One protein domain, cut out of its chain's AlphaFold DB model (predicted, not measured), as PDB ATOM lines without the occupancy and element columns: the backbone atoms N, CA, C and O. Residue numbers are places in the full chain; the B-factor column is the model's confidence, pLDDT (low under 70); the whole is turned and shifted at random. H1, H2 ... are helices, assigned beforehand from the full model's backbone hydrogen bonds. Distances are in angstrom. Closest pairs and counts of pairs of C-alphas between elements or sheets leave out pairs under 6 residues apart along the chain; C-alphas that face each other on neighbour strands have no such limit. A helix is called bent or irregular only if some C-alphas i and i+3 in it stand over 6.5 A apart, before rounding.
ATOM      1  N   GLU A 351      50.398 -50.424  14.126       54.97
ATOM      2  CA  GLU A 351      51.815 -50.082  13.959       54.97
ATOM      3  C   GLU A 351      52.071 -49.275  12.680       54.97
ATOM      4  O   GLU A 351      52.695 -48.214  12.740       54.97
ATOM      5  N   LEU A 352      51.515 -49.686  11.533       55.62
ATOM      6  CA  LEU A 352      51.629 -48.916  10.287       55.62
ATOM      7  C   LEU A 352      50.907 -47.568  10.361       55.62
ATOM      8  O   LEU A 352      51.422 -46.576   9.845       55.62
ATOM      9  N   TYR A 353      49.746 -47.499  11.020       55.88
ATOM     10  CA  TYR A 353      49.032 -46.235  11.220       55.88
ATOM     11  C   TYR A 353      49.849 -45.273  12.089       55.88
ATOM     12  O   TYR A 353      49.989 -44.098  11.747       55.88
ATOM     13  N   ASN A 354      50.458 -45.769  13.167       60.62
ATOM     14  CA  ASN A 354      51.322 -45.000  14.059       60.62
ATOM     15  C   ASN A 354      52.624 -44.570  13.370       60.62
ATOM     16  O   ASN A 354      53.051 -43.426  13.514       60.62
ATOM     17  N   ILE A 355      53.237 -45.440  12.565       68.62
ATOM     18  CA  ILE A 355      54.414 -45.096  11.757       68.62
ATOM     19  C   ILE A 355      54.040 -44.033  10.724       68.62
ATOM     20  O   ILE A 355      54.721 -43.017  10.626       68.62
ATOM     21  N   PHE A 356      52.940 -44.214   9.992       65.38
ATOM     22  CA  PHE A 356      52.497 -43.270   8.972       65.38
ATOM     23  C   PHE A 356      52.123 -41.913   9.571       65.38
ATOM     24  O   PHE A 356      52.529 -40.881   9.044       65.38
ATOM     25  N   THR A 357      51.397 -41.882  10.690       63.25
ATOM     26  CA  THR A 357      51.041 -40.632  11.380       63.25
ATOM     27  C   THR A 357      52.266 -39.932  11.959       63.25
ATOM     28  O   THR A 357      52.412 -38.721  11.769       63.25
ATOM     29  N   ASN A 358      53.201 -40.663  12.573       68.38
ATOM     30  CA  ASN A 358      54.460 -40.100  13.063       68.38
ATOM     31  C   ASN A 358      55.332 -39.561  11.924       68.38
ATOM     32  O   ASN A 358      55.880 -38.461  12.021       68.38
ATOM     33  N   LEU A 359      55.441 -40.306  10.824       65.81
ATOM     34  CA  LEU A 359      56.246 -39.931   9.665       65.81
ATOM     35  C   LEU A 359      55.618 -38.742   8.936       65.81
ATOM     36  O   LEU A 359      56.318 -37.775   8.648       65.81
ATOM     37  N   ARG A 360      54.291 -38.735   8.763       63.41
ATOM     38  CA  ARG A 360      53.522 -37.576   8.293       63.41
ATOM     39  C   ARG A 360      53.814 -36.357   9.160       63.41
ATOM     40  O   ARG A 360      54.187 -35.320   8.626       63.41
ATOM     41  N   THR A 361      53.700 -36.473  10.480       71.12
ATOM     42  CA  THR A 361      53.905 -35.349  11.409       71.12
ATOM     43  C   THR A 361      55.333 -34.808  11.328       71.12
ATOM     44  O   THR A 361      55.534 -33.599  11.230       71.12
ATOM     45  N   ARG A 362      56.335 -35.693  11.275       69.69
ATOM     46  CA  ARG A 362      57.748 -35.317  11.115       69.69
ATOM     47  C   ARG A 362      58.034 -34.654   9.769       69.69
ATOM     48  O   ARG A 362      58.778 -33.677   9.725       69.69
ATOM     49  N   VAL A 363      57.445 -35.153   8.684       69.75
ATOM     50  CA  VAL A 363      57.561 -34.543   7.351       69.75
ATOM     51  C   VAL A 363      56.914 -33.160   7.347       69.75
ATOM     52  O   VAL A 363      57.542 -32.214   6.884       69.75
ATOM     53  N   TYR A 364      55.726 -33.011   7.937       70.19
ATOM     54  CA  TYR A 364      55.051 -31.720   8.081       70.19
ATOM     55  C   TYR A 364      55.906 -30.701   8.838       70.19
ATOM     56  O   TYR A 364      56.163 -29.618   8.317       70.19
ATOM     57  N   GLN A 365      56.423 -31.077  10.010       77.12
ATOM     58  CA  GLN A 365      57.297 -30.215  10.812       77.12
ATOM     59  C   GLN A 365      58.586 -29.847  10.074       77.12
ATOM     60  O   GLN A 365      59.084 -28.728  10.202       77.12
ATOM     61  N   LYS A 366      59.150 -30.781   9.299       75.81
ATOM     62  CA  LYS A 366      60.340 -30.510   8.495       75.81
ATOM     63  C   LYS A 366      60.027 -29.496   7.397       75.81
ATOM     64  O   LYS A 366      60.748 -28.512   7.299       75.81
ATOM     65  N   LEU A 367      58.949 -29.698   6.637       69.19
ATOM     66  CA  LEU A 367      58.539 -28.804   5.550       69.19
ATOM     67  C   LEU A 367      58.221 -27.393   6.054       69.19
ATOM     68  O   LEU A 367      58.700 -26.429   5.463       69.19
ATOM     69  N   GLU A 368      57.515 -27.275   7.178       78.25
ATOM     70  CA  GLU A 368      57.230 -26.002   7.850       78.25
ATOM     71  C   GLU A 368      58.505 -25.247   8.257       78.25
ATOM     72  O   GLU A 368      58.596 -24.037   8.063       78.25
ATOM     73  N   ARG A 369      59.525 -25.957   8.758       78.50
ATOM     74  CA  ARG A 369      60.813 -25.354   9.141       78.50
ATOM     75  C   ARG A 369      61.696 -25.005   7.945       78.50
ATOM     76  O   ARG A 369      62.453 -24.043   8.016       78.50
ATOM     77  N   THR A 370      61.652 -25.801   6.875       77.94
ATOM     78  CA  THR A 370      62.564 -25.645   5.728       77.94
ATOM     79  C   THR A 370      62.037 -24.727   4.635       77.94
ATOM     80  O   THR A 370      62.841 -24.161   3.902       77.94
ATOM     81  N   ILE A 371      60.716 -24.590   4.489       78.50
ATOM     82  CA  ILE A 371      60.098 -23.842   3.391       78.50
ATOM     83  C   ILE A 371      59.402 -22.599   3.967       78.50
ATOM     84  O   ILE A 371      58.310 -22.707   4.536       78.50
ATOM     85  N   PRO A 372      59.990 -21.397   3.807       77.69
ATOM     86  CA  PRO A 372      59.366 -20.155   4.244       77.69
ATOM     87  C   PRO A 372      57.985 -19.977   3.603       77.69
ATOM     88  O   PRO A 372      57.841 -20.003   2.383       77.69
ATOM     89  N   GLY A 373      56.953 -19.797   4.429       80.88
ATOM     90  CA  GLY A 373      55.577 -19.604   3.962       80.88
ATOM     91  C   GLY A 373      54.771 -20.886   3.714       80.88
ATOM     92  O   GLY A 373      53.607 -20.778   3.330       80.88
ATOM     93  N   PHE A 374      55.320 -22.076   3.992       75.19
ATOM     94  CA  PHE A 374      54.594 -23.352   3.880       75.19
ATOM     95  C   PHE A 374      53.296 -23.379   4.706       75.19
ATOM     96  O   PHE A 374      52.276 -23.881   4.238       75.19
ATOM     97  N   ASN A 375      53.283 -22.730   5.873       80.31
ATOM     98  CA  ASN A 375      52.090 -22.627   6.723       80.31
ATOM     99  C   ASN A 375      50.922 -21.928   6.024       80.31
ATOM    100  O   ASN A 375      49.800 -22.421   6.068       80.31
ATOM    101  N   LYS A 376      51.189 -20.847   5.279       84.00
ATOM    102  CA  LYS A 376      50.153 -20.137   4.508       84.00
ATOM    103  C   LYS A 376      49.604 -20.986   3.359       84.00
ATOM    104  O   LYS A 376      48.449 -20.829   2.967       84.00
ATOM    105  N   ILE A 377      50.427 -21.875   2.796       77.06
ATOM    106  CA  ILE A 377      49.987 -22.835   1.775       77.06
ATOM    107  C   ILE A 377      49.064 -23.871   2.422       77.06
ATOM    108  O   ILE A 377      47.975 -24.122   1.907       77.06
ATOM    109  N   MET A 378      49.453 -24.415   3.575       80.81
ATOM    110  CA  MET A 378      48.646 -25.400   4.293       80.81
ATOM    111  C   MET A 378      47.325 -24.824   4.810       80.81
ATOM    112  O   MET A 378      46.300 -25.488   4.679       80.81
ATOM    113  N   GLU A 379      47.296 -23.581   5.292       83.81
ATOM    114  CA  GLU A 379      46.057 -22.876   5.659       83.81
ATOM    115  C   GLU A 379      45.064 -22.816   4.491       83.81
ATOM    116  O   GLU A 379      43.885 -23.126   4.662       83.81
ATOM    117  N   LYS A 380      45.537 -22.500   3.277       82.06
ATOM    118  CA  LYS A 380      44.691 -22.508   2.073       82.06
ATOM    119  C   LYS A 380      44.193 -23.908   1.724       82.06
ATOM    120  O   LYS A 380      43.028 -24.063   1.369       82.06
ATOM    121  N   VAL A 381      45.051 -24.922   1.840       75.25
ATOM    122  CA  VAL A 381      44.681 -26.324   1.585       75.25
ATOM    123  C   VAL A 381      43.618 -26.798   2.581       75.25
ATOM    124  O   VAL A 381      42.647 -27.437   2.178       75.25
ATOM    125  N   HIS A 382      43.754 -26.449   3.861       77.62
ATOM    126  CA  HIS A 382      42.774 -26.784   4.893       77.62
ATOM    127  C   HIS A 382      41.451 -26.039   4.701       77.62
ATOM    128  O   HIS A 382      40.393 -26.658   4.805       77.62
ATOM    129  N   ALA A 383      41.494 -24.749   4.355       84.19
ATOM    130  CA  ALA A 383      40.298 -23.967   4.053       84.19
ATOM    131  C   ALA A 383      39.534 -24.526   2.840       84.19
ATOM    132  O   ALA A 383      38.311 -24.658   2.884       84.19
ATOM    133  N   ASP A 384      40.243 -24.919   1.780       76.25
ATOM    134  CA  ASP A 384      39.623 -25.508   0.590       76.25
ATOM    135  C   ASP A 384      39.065 -26.917   0.862       76.25
ATOM    136  O   ASP A 384      37.972 -27.259   0.409       76.25
ATOM    137  N   ALA A 385      39.755 -27.729   1.671       70.31
ATOM    138  CA  ALA A 385      39.236 -29.018   2.124       70.31
ATOM    139  C   ALA A 385      37.951 -28.858   2.960       70.31
ATOM    140  O   ALA A 385      36.955 -29.531   2.688       70.31
ATOM    141  N   ALA A 386      37.933 -27.916   3.910       83.69
ATOM    142  CA  ALA A 386      36.759 -27.612   4.727       83.69
ATOM    143  C   ALA A 386      35.586 -27.087   3.881       83.69
ATOM    144  O   ALA A 386      34.447 -27.511   4.073       83.69
ATOM    145  N   ALA A 387      35.854 -26.230   2.890       82.81
ATOM    146  CA  ALA A 387      34.841 -25.744   1.957       82.81
ATOM    147  C   ALA A 387      34.257 -26.876   1.094       82.81
ATOM    148  O   ALA A 387      33.045 -26.929   0.860       82.81
ATOM    149  N   ARG A 388      35.094 -27.819   0.638       74.69
ATOM    150  CA  ARG A 388      34.645 -29.013  -0.094       74.69
ATOM    151  C   ARG A 388      33.778 -29.921   0.776       74.69
ATOM    152  O   ARG A 388      32.753 -30.405   0.294       74.69
ATOM    153  N   ASP A 389      34.132 -30.115   2.041       76.38
ATOM    154  CA  ASP A 389      33.328 -30.915   2.965       76.38
ATOM    155  C   ASP A 389      32.018 -30.225   3.364       76.38
ATOM    156  O   ASP A 389      30.980 -30.888   3.409       76.38
ATOM    157  N   ALA A 390      32.004 -28.901   3.534       81.62
ATOM    158  CA  ALA A 390      30.775 -28.134   3.738       81.62
ATOM    159  C   ALA A 390      29.822 -28.252   2.534       81.62
ATOM    160  O   ALA A 390      28.643 -28.554   2.711       81.62
ATOM    161  N   ARG A 391      30.335 -28.142   1.297       80.25
ATOM    162  CA  ARG A 391      29.548 -28.387   0.068       80.25
ATOM    163  C   ARG A 391      29.002 -29.812  -0.009       80.25
ATOM    164  O   ARG A 391      27.926 -30.025  -0.559       80.25
ATOM    165  N   ARG A 392      29.739 -30.804   0.499       71.81
ATOM    166  CA  ARG A 392      29.278 -32.202   0.551       71.81
ATOM    167  C   ARG A 392      28.176 -32.404   1.586       71.81
ATOM    168  O   ARG A 392      27.275 -33.190   1.319       71.81
ATOM    169  N   LYS A 393      28.243 -31.724   2.734       75.69
ATOM    170  CA  LYS A 393      27.194 -31.769   3.765       75.69
ATOM    171  C   LYS A 393      25.919 -31.057   3.302       75.69
ATOM    172  O   LYS A 393      24.865 -31.666   3.343       75.69
ATOM    173  N   ALA A 394      26.042 -29.871   2.706       72.75
ATOM    174  CA  ALA A 394      24.913 -29.108   2.160       72.75
ATOM    175  C   ALA A 394      24.225 -29.744   0.931       72.75
ATOM    176  O   ALA A 394      23.198 -29.259   0.488       72.75
ATOM    177  N   ARG A 395      24.811 -30.789   0.327       65.94
ATOM    178  CA  ARG A 395      24.165 -31.611  -0.718       65.94
ATOM    179  C   ARG A 395      23.446 -32.844  -0.156       65.94
ATOM    180  O   ARG A 395      22.859 -33.595  -0.931       65.94
ATOM    181  N   LYS A 396      23.644 -33.139   1.130       59.91
ATOM    182  CA  LYS A 396      23.060 -34.293   1.825       59.91
ATOM    183  C   LYS A 396      21.842 -33.912   2.669       59.91
ATOM    184  O   LYS A 396      21.039 -34.801   2.931       59.91
TER     185      LYS A 396
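AT A GLANCE: This is residues 351 to 396 of the 397 residues of the protein "GYF_2 domain-containing protein" of Pyrus ussuriensis x Pyrus communis (UniProt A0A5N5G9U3). Two helices of equal residue count meet near their ends and make an open V, H1 as one arm and H2 as the other, with residues 371 to 373 at the corner. Both arms lie in one thin, flat layer; residues 351 to 363, which belong to H1, stick out free, and so do residues 379 to 396, of which 379 to 393 belong to H2. The printed part has 46 residues with two named helices, H1 then H2, and no named strand; the class is all helix. It is only just extended, close to loose, with a radius of gyration of the C-alphas of 14.3 A and spans of 37 by 32 by 5 A.

IN THESE COORDINATES: Find C-alpha 351 at (51.815, -50.082, 13.959); from there H1, residues 351 to 370, runs 27.9 A to C-alpha 370 at (62.564, -25.645, 5.728). After residues 371 to 373, look for H2, residues 374 to 393, which runs 28.7 A to C-alpha 393 at (27.194, -31.769, 3.765). Neither helix is bent.

HOW THE PARTS SIT: Look at the tight link of 3 residues between H1 and H2. Beside it the two helices only just touch, and only at the corner, with 3 pairs of C-alphas within 8 A. H1 touches with residues 367 to 368 alone and H2 with residues 374 to 375 alone; their closest C-alphas, those of Glu 368 and Phe 374, are 5.5 A apart. The helices run opposite ways at a steep tilt of 51 degrees, and their centres are 19.6 A apart. In H1 and H2 every O i to N i+4 pair is within hydrogen-bond range.

THE WHOLE: The two C-alphas farthest apart, those of Thr 370 and Lys 396, are 40.6 A apart. The printed part has no cut and no long link. Read the B-factor column for pLDDT: the mean of the printed part is 73.2, and it is under 70 at residues 351 to 360, 362 to 363, 367 and 395 to 396.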